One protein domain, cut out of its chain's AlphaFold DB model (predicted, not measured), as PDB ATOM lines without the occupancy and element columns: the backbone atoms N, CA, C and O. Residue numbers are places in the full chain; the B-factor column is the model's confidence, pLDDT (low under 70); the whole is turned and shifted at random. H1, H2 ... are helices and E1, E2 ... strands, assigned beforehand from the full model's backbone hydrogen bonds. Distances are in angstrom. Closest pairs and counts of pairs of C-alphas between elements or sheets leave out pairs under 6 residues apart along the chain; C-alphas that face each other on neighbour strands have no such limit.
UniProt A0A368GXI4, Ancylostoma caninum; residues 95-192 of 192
ATOM      1  N   ALA A  95     169.999 109.284 194.808       95.50
ATOM      2  CA  ALA A  95     169.855 108.184 193.859       95.50
ATOM      3  C   ALA A  95     169.605 106.831 194.541       95.50
ATOM      4  O   ALA A  95     169.057 105.921 193.915       95.50
ATOM      5  N   SER A  96     170.007 106.681 195.807       96.31
ATOM      6  CA  SER A  96     169.842 105.432 196.553       96.31
ATOM      7  C   SER A  96     169.608 105.646 198.048       96.31
ATOM      8  O   SER A  96     169.802 106.737 198.594       96.31
ATOM      9  N   LEU A  97     169.185 104.575 198.723       95.12
ATOM     10  CA  LEU A  97     169.001 104.583 200.170       95.12
ATOM     11  C   LEU A  97     170.340 104.707 200.912       95.12
ATOM     12  O   LEU A  97     170.420 105.385 201.930       95.12
ATOM     13  N   GLU A  98     171.402 104.099 200.392       95.50
ATOM     14  CA  GLU A  98     172.747 104.190 200.961       95.50
ATOM     15  C   GLU A  98     173.260 105.634 200.930       95.50
ATOM     16  O   GLU A  98     173.840 106.107 201.908       95.50
ATOM     17  N   GLU A  99     172.989 106.357 199.839       96.94
ATOM     18  CA  GLU A  99     173.301 107.780 199.735       96.94
ATOM     19  C   GLU A  99     172.506 108.590 200.772       96.94
ATOM     20  O   GLU A  99     173.104 109.389 201.496       96.94
ATOM     21  N   LEU A 100     171.197 108.324 200.921       96.94
ATOM     22  CA  LEU A 100     170.360 108.953 201.953       96.94
ATOM     23  C   LEU A 100     170.940 108.740 203.356       96.94
ATOM     24  O   LEU A 100     171.073 109.693 204.124       96.94
ATOM     25  N   ILE A 101     171.294 107.493 203.684       96.81
ATOM     26  CA  ILE A 101     171.855 107.132 204.987       96.81
ATOM     27  C   ILE A 101     173.187 107.844 205.204       96.81
ATOM     28  O   ILE A 101     173.378 108.413 206.273       96.81
ATOM     29  N   SER A 102     174.083 107.876 204.214       95.88
ATOM     30  CA  SER A 102     175.381 108.544 204.384       95.88
ATOM     31  C   SER A 102     175.257 110.069 204.508       95.88
ATOM     32  O   SER A 102     176.019 110.682 205.253       95.88
ATOM     33  N   ASN A 103     174.257 110.675 203.857       95.81
ATOM     34  CA  ASN A 103     173.966 112.102 203.975       95.81
ATOM     35  C   ASN A 103     173.381 112.461 205.349       95.81
ATOM     36  O   ASN A 103     173.745 113.485 205.928       95.81
ATOM     37  N   VAL A 104     172.474 111.635 205.886       96.25
ATOM     38  CA  VAL A 104     171.834 111.904 207.185       96.25
ATOM     39  C   VAL A 104     172.723 111.484 208.353       96.25
ATOM     40  O   VAL A 104     172.820 112.243 209.315       96.25
ATOM     41  N   PHE A 105     173.395 110.334 208.264       95.94
ATOM     42  CA  PHE A 105     174.270 109.751 209.286       95.94
ATOM     43  C   PHE A 105     175.717 109.591 208.781       95.94
ATOM     44  O   PHE A 105     176.221 108.467 208.679       95.94
ATOM     45  N   PRO A 106     176.422 110.694 208.475       95.88
ATOM     46  CA  PRO A 106     177.790 110.619 207.980       95.88
ATOM     47  C   PRO A 106     178.729 110.028 209.034       95.88
ATOM     48  O   PRO A 106     178.765 110.487 210.175       95.88
ATOM     49  N   ASP A 107     179.520 109.032 208.637       94.56
ATOM     50  CA  ASP A 107     180.537 108.410 209.491       94.56
ATOM     51  C   ASP A 107     179.985 107.936 210.852       94.56
ATOM     52  O   ASP A 107     180.539 108.199 211.926       94.56
ATOM     53  N   ILE A 108     178.836 107.252 210.817       95.06
ATOM     54  CA  ILE A 108     178.172 106.745 212.024       95.06
ATOM     55  C   ILE A 108     179.086 105.832 212.853       95.06
ATOM     56  O   ILE A 108     179.015 105.844 214.078       95.06
ATOM     57  N   SER A 109     180.009 105.111 212.209       94.25
ATOM     58  CA  SER A 109     180.995 104.256 212.873       94.25
ATOM     59  C   SER A 109     181.910 104.989 213.849       94.25
ATOM     60  O   SER A 109     182.399 104.359 214.780       94.25
ATOM     61  N   ASN A 110     182.123 106.294 213.666       95.69
ATOM     62  CA  ASN A 110     182.915 107.121 214.577       95.69
ATOM     63  C   ASN A 110     182.043 107.999 215.490       95.69
ATOM     64  O   ASN A 110     182.501 108.427 216.546       95.69
ATOM     65  N   ASN A 111     180.787 108.261 215.113       95.50
ATOM     66  CA  ASN A 111     179.897 109.172 215.841       95.50
ATOM     67  C   ASN A 111     178.859 108.476 216.742       95.50
ATOM     68  O   ASN A 111     178.159 109.161 217.484       95.50
ATOM     69  N   PHE A 112     178.756 107.143 216.716       94.44
ATOM     70  CA  PHE A 112     177.726 106.371 217.431       94.44
ATOM     71  C   PHE A 112     177.699 106.543 218.960       94.44
ATOM     72  O   PHE A 112     176.692 106.230 219.589       94.44
ATOM     73  N   GLU A 113     178.773 107.035 219.580       94.12
ATOM     74  CA  GLU A 113     178.803 107.333 221.021       94.12
ATOM     75  C   GLU A 113     178.287 108.748 221.346       94.12
ATOM     76  O   GLU A 113     177.957 109.056 222.494       94.12
ATOM     77  N   SER A 114     178.194 109.630 220.346       95.31
ATOM     78  CA  SER A 114     177.795 111.023 220.532       95.31
ATOM     79  C   SER A 114     176.277 111.168 220.555       95.31
ATOM     80  O   SER A 114     175.612 111.230 219.520       95.31
ATOM     81  N   HIS A 115     175.720 111.288 221.760       91.75
ATOM     82  CA  HIS A 115     174.279 111.456 221.950       91.75
ATOM     83  C   HIS A 115     173.719 112.685 221.220       91.75
ATOM     84  O   HIS A 115     172.727 112.572 220.507       91.75
ATOM     85  N   GLN A 116     174.386 113.840 221.334       94.12
ATOM     86  CA  GLN A 116     173.939 115.069 220.669       94.12
ATOM     87  C   GLN A 116     173.888 114.898 219.148       94.12
ATOM     88  O   GLN A 116     172.925 115.305 218.510       94.12
ATOM     89  N   TRP A 117     174.903 114.246 218.576       95.00
ATOM     90  CA  TRP A 117     174.965 114.013 217.138       95.00
ATOM     91  C   TRP A 117     173.841 113.089 216.654       95.00
ATOM     92  O   TRP A 117     173.286 113.321 215.581       95.00
ATOM     93  N   LEU A 118     173.487 112.073 217.447       94.12
ATOM     94  CA  LEU A 118     172.391 111.151 217.143       94.12
ATOM     95  C   LEU A 118     171.015 111.821 217.268       94.12
ATOM     96  O   LEU A 118     170.139 111.555 216.450       94.12
ATOM     97  N   CYS A 119     170.818 112.696 218.258       92.44
ATOM     98  CA  CYS A 119     169.534 113.360 218.503       92.44
ATOM     99  C   CYS A 119     169.105 114.331 217.397       92.44
ATOM    100  O   CYS A 119     167.908 114.548 217.214       92.44
ATOM    101  N   ASP A 120     170.053 114.889 216.646       92.44
ATOM    102  CA  ASP A 120     169.771 115.873 215.596       92.44
ATOM    103  C   ASP A 120     169.390 115.224 214.246       92.44
ATOM    104  O   ASP A 120     169.292 115.908 213.224       92.44
ATOM    105  N   ARG A 121     169.205 113.895 214.205       94.06
ATOM    106  CA  ARG A 121     169.108 113.107 212.965       94.06
ATOM    107  C   ARG A 121     167.966 112.103 213.008       94.06
ATOM    108  O   ARG A 121     167.775 111.393 213.989       94.06
ATOM    109  N   ALA A 122     167.229 112.003 211.905       95.88
ATOM    110  CA  ALA A 122     166.197 110.993 211.713       95.88
ATOM    111  C   ALA A 122     165.935 110.764 210.220       95.88
ATOM    112  O   ALA A 122     165.986 111.706 209.429       95.88
ATOM    113  N   ILE A 123     165.598 109.526 209.853       96.88
ATOM    114  CA  ILE A 123     165.077 109.180 208.524       96.88
ATOM    115  C   ILE A 123     163.643 108.669 208.709       96.88
ATOM    116  O   ILE A 123     163.460 107.525 209.126       96.88
ATOM    117  N   PRO A 124     162.615 109.496 208.455       95.50
ATOM    118  CA  PRO A 124     161.236 109.036 208.491       95.50
ATOM    119  C   PRO A 124     160.900 108.245 207.221       95.50
ATOM    120  O   PRO A 124     161.315 108.609 206.121       95.50
ATOM    121  N   ALA A 125     160.091 107.199 207.366       96.19
ATOM    122  CA  ALA A 125     159.529 106.447 206.248       96.19
ATOM    123  C   ALA A 125     158.024 106.210 206.477       96.19
ATOM    124  O   ALA A 125     157.588 106.150 207.628       96.19
ATOM    125  N   PRO A 126     157.216 106.080 205.409       93.00
ATOM    126  CA  PRO A 126     155.766 105.924 205.535       93.00
ATOM    127  C   PRO A 126     155.330 104.539 206.035       93.00
ATOM    128  O   PRO A 126     154.231 104.412 206.566       93.00
ATOM    129  N   MET A 127     156.156 103.503 205.854       92.50
ATOM    130  CA  MET A 127     155.844 102.116 206.217       92.50
ATOM    131  C   MET A 127     156.835 101.583 207.252       92.50
ATOM    132  O   MET A 127     158.039 101.827 207.135       92.50
ATOM    133  N   ASN A 128     156.338 100.799 208.214       90.00
ATOM    134  CA  ASN A 128     157.169 100.171 209.248       90.00
ATOM    135  C   ASN A 128     158.227  99.237 208.649       90.00
ATOM    136  O   ASN A 128     159.374  99.291 209.074       90.00
ATOM    137  N   ASP A 129     157.894  98.467 207.611       90.44
ATOM    138  CA  ASP A 129     158.861  97.596 206.927       90.44
ATOM    139  C   ASP A 129     160.028  98.396 206.338       90.44
ATOM    140  O   ASP A 129     161.190  98.007 206.452       90.44
ATOM    141  N   SER A 130     159.738  99.560 205.741       94.62
ATOM    142  CA  SER A 130     160.774 100.468 205.244       94.62
ATOM    143  C   SER A 130     161.631 101.009 206.388       94.62
ATOM    144  O   SER A 130     162.853 101.002 206.273       94.62
ATOM    145  N   VAL A 131     161.016 101.421 207.502       93.75
ATOM    146  CA  VAL A 131     161.739 101.868 208.706       93.75
ATOM    147  C   VAL A 131     162.642 100.756 209.249       93.75
ATOM    148  O   VAL A 131     163.816 101.002 209.512       93.75
ATOM    149  N   ASN A 132     162.141  99.526 209.352       91.38
ATOM    150  CA  ASN A 132     162.898  98.369 209.828       91.38
ATOM    151  C   ASN A 132     164.100  98.074 208.926       91.38
ATOM    152  O   ASN A 132     165.214  97.913 209.424       91.38
ATOM    153  N   ASN A 133     163.908  98.086 207.605       93.81
ATOM    154  CA  ASN A 133     164.995  97.892 206.644       93.81
ATOM    155  C   ASN A 133     166.089  98.964 206.786       93.81
ATOM    156  O   ASN A 133     167.274  98.631 206.823       93.81
ATOM    157  N   ILE A 134     165.700 100.235 206.923       96.44
ATOM    158  CA  ILE A 134     166.631 101.355 207.128       96.44
ATOM    159  C   ILE A 134     167.386 101.189 208.451       96.44
ATOM    160  O   ILE A 134     168.613 101.275 208.480       96.44
ATOM    161  N   ASN A 135     166.673 100.886 209.537       94.44
ATOM    162  CA  ASN A 135     167.265 100.685 210.858       94.44
ATOM    163  C   ASN A 135     168.284  99.538 210.859       94.44
ATOM    164  O   ASN A 135     169.370  99.692 211.416       94.44
ATOM    165  N   ILE A 136     167.980  98.418 210.194       93.38
ATOM    166  CA  ILE A 136     168.904  97.285 210.049       93.38
ATOM    167  C   ILE A 136     170.158  97.704 209.272       93.38
ATOM    168  O   ILE A 136     171.272  97.385 209.692       93.38
ATOM    169  N   GLN A 137     170.013  98.441 208.164       95.06
ATOM    170  CA  GLN A 137     171.163  98.925 207.393       95.06
ATOM    171  C   GLN A 137     172.067  99.848 208.219       95.06
ATOM    172  O   GLN A 137     173.287  99.686 208.191       95.06
ATOM    173  N   ILE A 138     171.485 100.775 208.984       95.50
ATOM    174  CA  ILE A 138     172.231 101.688 209.861       95.50
ATOM    175  C   ILE A 138     172.916 100.907 210.991       95.50
ATOM    176  O   ILE A 138     174.108 101.080 211.237       95.50
ATOM    177  N   GLN A 139     172.205  99.985 211.643       94.62
ATOM    178  CA  GLN A 139     172.760  99.163 212.718       94.62
ATOM    179  C   GLN A 139     173.917  98.277 212.230       94.62
ATOM    180  O   GLN A 139     174.903  98.074 212.944       94.62
ATOM    181  N   ASN A 140     173.861  97.774 210.997       93.69
ATOM    182  CA  ASN A 140     174.959  96.998 210.422       93.69
ATOM    183  C   ASN A 140     176.260  97.805 210.292       93.69
ATOM    184  O   ASN A 140     177.329  97.210 210.420       93.69
ATOM    185  N   GLN A 141     176.177  99.132 210.146       94.44
ATOM    186  CA  GLN A 141     177.335 100.033 210.090       94.44
ATOM    187  C   GLN A 141     177.933 100.351 211.468       94.44
ATOM    188  O   GLN A 141     179.077 100.796 211.548       94.44
ATOM    189  N   LEU A 142     177.196 100.109 212.558       95.19
ATOM    190  CA  LEU A 142     177.717 100.313 213.907       95.19
ATOM    191  C   LEU A 142     178.832  99.302 214.224       95.19
ATOM    192  O   LEU A 142     178.687  98.109 213.910       95.19
ATOM    193  N   PRO A 143     179.923  99.739 214.878       94.62
ATOM    194  CA  PRO A 143     180.965  98.836 215.333       94.62
ATOM    195  C   PRO A 143     180.472  97.962 216.497       94.62
ATOM    196  O   PRO A 143     179.438  98.208 217.116       94.62
ATOM    197  N   GLY A 144     181.243  96.920 216.803       93.69
ATOM    198  CA  GLY A 144     180.954  96.013 217.911       93.69
ATOM    199  C   GLY A 144     180.031  94.845 217.556       93.69
ATOM    200  O   GLY A 144     179.462  94.742 216.466       93.69
ATOM    201  N   SER A 145     179.937  93.909 218.497       95.00
ATOM    202  CA  SER A 145     179.165  92.679 218.340       95.00
ATOM    203  C   SER A 145     177.672  92.928 218.533       95.00
ATOM    204  O   SER A 145     177.258  93.648 219.443       95.00
ATOM    205  N   ALA A 146     176.858  92.293 217.692       96.00
ATOM    206  CA  ALA A 146     175.415  92.280 217.865       96.00
ATOM    207  C   ALA A 146     175.016  91.327 219.001       96.00
ATOM    208  O   ALA A 146     175.533  90.216 219.105       96.00
ATOM    209  N   SER A 147     174.071  91.762 219.824       96.56
ATOM    210  CA  SER A 147     173.360  90.947 220.806       96.56
ATOM    211  C   SER A 147     171.955  90.675 220.282       96.56
ATOM    212  O   SER A 147     171.301  91.583 219.772       96.56
ATOM    213  N   THR A 148     171.505  89.427 220.376       96.12
ATOM    214  CA  THR A 148     170.150  89.026 219.975       96.12
ATOM    215  C   THR A 148     169.335  88.734 221.226       96.12
ATOM    216  O   THR A 148     169.793  87.999 222.098       96.12
ATOM    217  N   TYR A 149     168.142  89.309 221.293       94.12
ATOM    218  CA  TYR A 149     167.160  89.100 222.343       94.12
ATOM    219  C   TYR A 149     165.928  88.469 221.704       94.12
ATOM    220  O   TYR A 149     165.344  89.046 220.787       94.12
ATOM    221  N   GLU A 150     165.570  87.277 222.161       94.88
ATOM    222  CA  GLU A 150     164.402  86.545 221.681       94.88
ATOM    223  C   GLU A 150     163.305  86.619 222.739       94.88
ATOM    224  O   GLU A 150     163.552  86.419 223.932       94.88
ATOM    225  N   SER A 151     162.100  86.968 222.308       93.56
ATOM    226  CA  SER A 151     160.922  86.965 223.167       93.56
ATOM    227  C   SER A 151     160.491  85.535 223.508       93.56
ATOM    228  O   SER A 151     160.852  84.569 222.831       93.56
ATOM    229  N   ILE A 152     159.719  85.405 224.585       90.75
ATOM    230  CA  ILE A 152     159.131  84.141 225.024       90.75
ATOM    231  C   ILE A 152     157.622  84.340 225.028       90.75
ATOM    232  O   ILE A 152     157.068  84.911 225.968       90.75
ATOM    233  N   ASP A 153     156.979  83.869 223.965       89.94
ATOM    234  CA  ASP A 153     155.543  84.010 223.765       89.94
ATOM    235  C   ASP A 153     154.812  82.729 224.169       89.94
ATOM    236  O   ASP A 153     155.212  81.614 223.829       89.94
ATOM    237  N   THR A 154     153.710  82.885 224.897       87.06
ATOM    238  CA  THR A 154     152.878  81.764 225.346       87.06
ATOM    239  C   THR A 154     151.406  82.116 225.241       87.06
ATOM    240  O   THR A 154     151.005  83.241 225.544       87.06
ATOM    241  N   VAL A 155     150.580  81.134 224.891       87.69
ATOM    242  CA  VAL A 155     149.126  81.270 224.995       87.69
ATOM    243  C   VAL A 155     148.689  81.258 226.458       87.69
ATOM    244  O   VAL A 155     149.228  80.515 227.276       87.69
ATOM    245  N   VAL A 156     147.690  82.075 226.793       87.81
ATOM    246  CA  VAL A 156     147.106  82.100 228.146       87.81
ATOM    247  C   VAL A 156     146.276  80.838 228.406       87.81
ATOM    248  O   VAL A 156     146.271  80.315 229.518       87.81
ATOM    249  N   ASP A 157     145.584  80.345 227.374       87.81
ATOM    250  CA  ASP A 157     144.758  79.141 227.429       87.81
ATOM    251  C   ASP A 157     145.534  77.931 226.890       87.81
ATOM    252  O   ASP A 157     145.781  77.810 225.688       87.81
ATOM    253  N   ILE A 158     145.918  77.030 227.796       81.12
ATOM    254  CA  ILE A 158     146.716  75.838 227.488       81.12
ATOM    255  C   ILE A 158     145.947  74.885 226.560       81.12
ATOM    256  O   ILE A 158     146.566  74.192 225.753       81.12
ATOM    257  N   GLU A 159     144.609  74.877 226.608       84.56
ATOM    258  CA  GLU A 159     143.793  74.035 225.723       84.56
ATOM    259  C   GLU A 159     143.911  74.479 224.255       84.56
ATOM    260  O   GLU A 159     143.801  73.660 223.341       84.56
ATOM    261  N   GLN A 160     144.222  75.758 224.022       81.25
ATOM    262  CA  GLN A 160     144.434  76.328 222.691       81.25
ATOM    263  C   GLN A 160     145.895  76.280 222.228       81.25
ATOM    264  O   GLN A 160     146.179  76.653 221.091       81.25
ATOM    265  N   ALA A 161     146.830  75.783 223.044       77.69
ATOM    266  CA  ALA A 161     148.253  75.722 222.688       77.69
ATOM    267  C   ALA A 161     148.526  74.908 221.412       77.69
ATOM    268  O   ALA A 161     149.467  75.191 220.681       77.69
ATOM    269  N   VAL A 162     147.671  73.930 221.102       81.19
ATOM    270  CA  VAL A 162     147.775  73.121 219.876       81.19
ATOM    271  C   VAL A 162     147.372  73.915 218.623       81.19
ATOM    272  O   VAL A 162     147.802  73.585 217.521       81.19
ATOM    273  N   LEU A 163     146.557  74.963 218.775       85.31
ATOM    274  CA  LEU A 163     146.070  75.798 217.671       85.31
ATOM    275  C   LEU A 163     147.058  76.907 217.285       85.31
ATOM    276  O   LEU A 163     147.003  77.403 216.161       85.31
ATOM    277  N   TYR A 164     147.951  77.286 218.202       88.88
ATOM    278  CA  TYR A 164     148.895  78.389 218.032       88.88
ATOM    279  C   TYR A 164     150.329  77.891 218.229       88.88
ATOM    280  O   TYR A 164     150.864  77.973 219.336       88.88
ATOM    281  N   PRO A 165     150.956  77.346 217.173       89.75
ATOM    282  CA  PRO A 165     152.326  76.858 217.260       89.75
ATOM    283  C   PRO A 165     153.308  78.007 217.525       89.75
ATOM    284  O   PRO A 165     153.034  79.165 217.196       89.75
ATOM    285  N   THR A 166     154.476  77.696 218.088       89.06
ATOM    286  CA  THR A 166     155.496  78.699 218.435       89.06
ATOM    287  C   THR A 166     155.930  79.519 217.223       89.06
ATOM    288  O   THR A 166     156.126  80.721 217.330       89.06
ATOM    289  N   GLU A 167     156.007  78.911 216.039       90.81
ATOM    290  CA  GLU A 167     156.338  79.601 214.791       90.81
ATOM    291  C   GLU A 167     155.309  80.682 214.439       90.81
ATOM    292  O   GLU A 167     155.673  81.734 213.917       90.81
ATOM    293  N   PHE A 168     154.030  80.441 214.750       91.31
ATOM    294  CA  PHE A 168     152.979  81.437 214.574       91.31
ATOM    295  C   PHE A 168     153.135  82.572 215.585       91.31
ATOM    296  O   PHE A 168     153.090  83.733 215.185       91.31
ATOM    297  N   LEU A 169     153.373  82.258 216.863       91.56
ATOM    298  CA  LEU A 169     153.581  83.269 217.906       91.56
ATOM    299  C   LEU A 169     154.783  84.167 217.584       91.56
ATOM    300  O   LEU A 169     154.648  85.386 217.566       91.56
ATOM    301  N   ASN A 170     155.904  83.563 217.183       92.56
ATOM    302  CA  ASN A 170     157.131  84.265 216.808       92.56
ATOM    303  C   ASN A 170     156.982  85.125 215.537       92.56
ATOM    304  O   ASN A 170     157.850  85.949 215.254       92.56
ATOM    305  N   SER A 171     155.920  84.918 214.748       90.38
ATOM    306  CA  SER A 171     155.612  85.721 213.555       90.38
ATOM    307  C   SER A 171     154.739  86.946 213.844       90.38
ATOM    308  O   SER A 171     154.487  87.743 212.940       90.38
ATOM    309  N   LEU A 172     154.242  87.099 215.075       89.62
ATOM    310  CA  LEU A 172     153.373  88.211 215.436       89.62
ATOM    311  C   LEU A 172     154.180  89.501 215.608       89.62
ATOM    312  O   LEU A 172     155.169  89.547 216.334       89.62
ATOM    313  N   GLU A 173     153.683  90.583 215.009       87.06
ATOM    314  CA  GLU A 173     154.223  91.937 215.173       87.06
ATOM    315  C   GLU A 173     153.123  92.890 215.674       87.06
ATOM    316  O   GLU A 173     152.593  93.714 214.918       87.06
ATOM    317  N   PRO A 174     152.682  92.750 216.940       86.50
ATOM    318  CA  PRO A 174     151.633  93.604 217.469       86.50
ATOM    319  C   PRO A 174     152.108  95.067 217.578       86.50
ATOM    320  O   PRO A 174     153.246  95.323 217.980       86.50
ATOM    321  N   PRO A 175     151.243  96.056 217.275       82.94
ATOM    322  CA  PRO A 175     151.607  97.465 217.382       82.94
ATOM    323  C   PRO A 175     152.079  97.838 218.791       82.94
ATOM    324  O   PRO A 175     151.400  97.553 219.776       82.94
ATOM    325  N   GLY A 176     153.219  98.528 218.872       84.12
ATOM    326  CA  GLY A 176     153.795  98.985 220.140       84.12
ATOM    327  C   GLY A 176     154.590  97.924 220.905       84.12
ATOM    328  O   GLY A 176     155.005  98.198 222.025       84.12
ATOM    329  N   MET A 177     154.818  96.743 220.324       86.75
ATOM    330  CA  MET A 177     155.699  95.715 220.882       86.75
ATOM    331  C   MET A 177     156.939  95.525 219.998       86.75
ATOM    332  O   MET A 177     156.850  95.694 218.778       86.75
ATOM    333  N   PRO A 178     158.097  95.170 220.583       87.38
ATOM    334  CA  PRO A 178     159.252  94.752 219.800       87.38
ATOM    335  C   PRO A 178     158.957  93.433 219.060       87.38
ATOM    336  O   PRO A 178     158.124  92.647 219.519       87.38
ATOM    337  N   PRO A 179     159.650  93.164 217.941       89.94
ATOM    338  CA  PRO A 179     159.525  91.891 217.239       89.94
ATOM    339  C   PRO A 179     160.063  90.742 218.094       89.94
ATOM    340  O   PRO A 179     160.900  90.958 218.977       89.94
ATOM    341  N   HIS A 180     159.663  89.509 217.762       92.62
ATOM    342  CA  HIS A 180     160.120  88.312 218.470       92.62
ATOM    343  C   HIS A 180     161.645  88.251 218.604       92.62
ATOM    344  O   HIS A 180     162.163  87.898 219.659       92.62
ATOM    345  N   ARG A 181     162.365  88.618 217.538       92.75
ATOM    346  CA  ARG A 181     163.826  88.659 217.507       92.75
ATOM    347  C   ARG A 181     164.312  90.097 217.386       92.75
ATOM    348  O   ARG A 181     164.286  90.683 216.305       92.75
ATOM    349  N   LEU A 182     164.834  90.632 218.482       92.62
ATOM    350  CA  LEU A 182     165.410  91.967 218.552       92.62
ATOM    351  C   LEU A 182     166.941  91.887 218.524       92.62
ATOM    352  O   LEU A 182     167.569  91.339 219.429       92.62
ATOM    353  N   VAL A 183     167.556  92.447 217.484       93.88
ATOM    354  CA  VAL A 183     169.017  92.517 217.339       93.88
ATOM    355  C   VAL A 183     169.485  93.931 217.669       93.88
ATOM    356  O   VAL A 183     168.938  94.900 217.147       93.88
ATOM    357  N   LEU A 184     170.479  94.060 218.551       94.81
ATOM    358  CA  LEU A 184     171.016  95.344 219.006       94.81
ATOM    359  C   LEU A 184     172.543  95.344 219.030       94.81
ATOM    360  O   LEU A 184     173.173  94.341 219.355       94.81
ATOM    361  N   LYS A 185     173.141  96.503 218.755       95.00
ATOM    362  CA  LYS A 185     174.566  96.780 218.988       95.00
ATOM    363  C   LYS A 185     174.727  97.940 219.964       95.00
ATOM    364  O   LYS A 185     173.861  98.816 220.026       95.00
ATOM    365  N   VAL A 186     175.846  97.971 220.687       92.06
ATOM    366  CA  VAL A 186     176.219  99.128 221.518       92.06
ATOM    367  C   VAL A 186     176.221 100.390 220.647       92.06
ATOM    368  O   VAL A 186     176.751 100.374 219.541       92.06
ATOM    369  N   GLY A 187     175.572 101.453 221.128       91.19
ATOM    370  CA  GLY A 187     175.385 102.701 220.377       91.19
ATOM    371  C   GLY A 187     174.115 102.791 219.533       91.19
ATOM    372  O   GLY A 187     173.868 103.838 218.947       91.19
ATOM    373  N   SER A 188     173.292 101.738 219.468       92.25
ATOM    374  CA  SER A 188     171.998 101.812 218.773       92.25
ATOM    375  C   SER A 188     171.035 102.738 219.535       92.25
ATOM    376  O   SER A 188     170.752 102.460 220.703       92.25
ATOM    377  N   PRO A 189     170.483 103.793 218.906       91.56
ATOM    378  CA  PRO A 189     169.366 104.536 219.479       91.56
ATOM    379  C   PRO A 189     168.133 103.633 219.575       91.56
ATOM    380  O   PRO A 189     167.801 102.934 218.618       91.56
ATOM    381  N   ILE A 190     167.449 103.656 220.719       90.88
ATOM    382  CA  ILE A 190     166.219 102.889 220.947       90.88
ATOM    383  C   ILE A 190     165.091 103.813 221.403       90.88
ATOM    384  O   ILE A 190     165.332 104.839 222.041       90.88
ATOM    385  N   MET A 191     163.861 103.430 221.074       88.50
ATOM    386  CA  MET A 191     162.640 104.051 221.580       88.50
ATOM    387  C   MET A 191     162.023 103.110 222.619       88.50
ATOM    388  O   MET A 191     162.026 101.896 222.405       88.50
ATOM    389  N   LEU A 192     161.561 103.670 223.739       82.44
ATOM    390  CA  LEU A 192     160.896 102.947 224.828       82.44
ATOM    391  C   LEU A 192     159.376 103.035 224.699       82.44
ATOM    392  O   LEU A 192     158.895 104.121 224.296       82.44
TER     393      LEU A 192
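AT A GLANCE: This is residues 95 to 192 of the 192 residues of a protein of Ancylostoma caninum (UniProt A0A368GXI4). Under half of the residues are in named elements, and the model is a loose, elongated body: the long helix H4 lies between the short helices H1, H2 and H3 at one end and a small ribbon of two strands, E1 and E2. Beyond the ribbon a long loop with the short helix H5 makes the other end, where residues 156 to 162 stick out; E2 leads back toward the helical end, and after it residues 185 to 189 run on that way before the chain turns away to its last residue, 192. The printed part has 98 residues with five named helices and two named strands in the order H1, H2, H3, H4, E1, H5, E2, and the class is mostly helix. The sheet, in the order E1, E2, is antiparallel. The radius of gyration of the C-alphas is 17.0 A, and the C-alphas span 53 by 28 by 19 A.

IN THESE COORDINATES: H1, residues 97 to 104, begins with C-alpha 97 at (169.001, 104.583, 200.170) and is 10.5 A long. H2 is residues 108 to 111, and H3 is residues 115 to 119. H4, residues 128 to 141, is the longest helix, 20.2 A from C-alpha 128 at (157.169, 100.171, 209.248) to C-alpha 141. E1, residues 147 to 150, is 10.0 A long. H5 is residues 166 to 169. E2, residues 181 to 184, is 9.9 A long and ends with C-alpha 184 at (171.016, 95.344, 219.006).

HOW THE PARTS SIT: H1 and H4 are close but not clearly touching, with the closest C-alphas, those of Ile 101 and Ile 138, 7.3 A apart. Their lines stand at 70.0 degrees, only just about perpendicular. H2 and H4 are close but not clearly touching, with the closest C-alphas, those of Ser 109 and Gln 141, 6.2 A apart. H2 and H3 are also close but not clearly touching, with the closest C-alphas, those of Asn 111 and Trp 117, 7.0 A apart. The closest C-alphas of H4 and E2, those of Gln 139 and Leu 184, are 7.6 A apart. E1 and E2 are antiparallel at 159 degrees; N 147 and O 184 are 2.8 A apart and N 184 and O 147 2.9 A, both within hydrogen-bond range. H4 and H5 are apart. In H1 and H3 every O i to N i+4 pair is within hydrogen-bond range, in H4 9 of 10 are, and H2 and H5 are too short for such a pair.

THE WHOLE: The two C-alphas farthest apart, those of Ala 95 and Glu 159, are 53.5 A apart. The links E1 to H5, 15 residues, and H5 to E2, 11 residues, are long. The printed part has no cut and ends at residue 192, the chain's last. The mean pLDDT of the printed part is 92.1, and no printed residue is under 70.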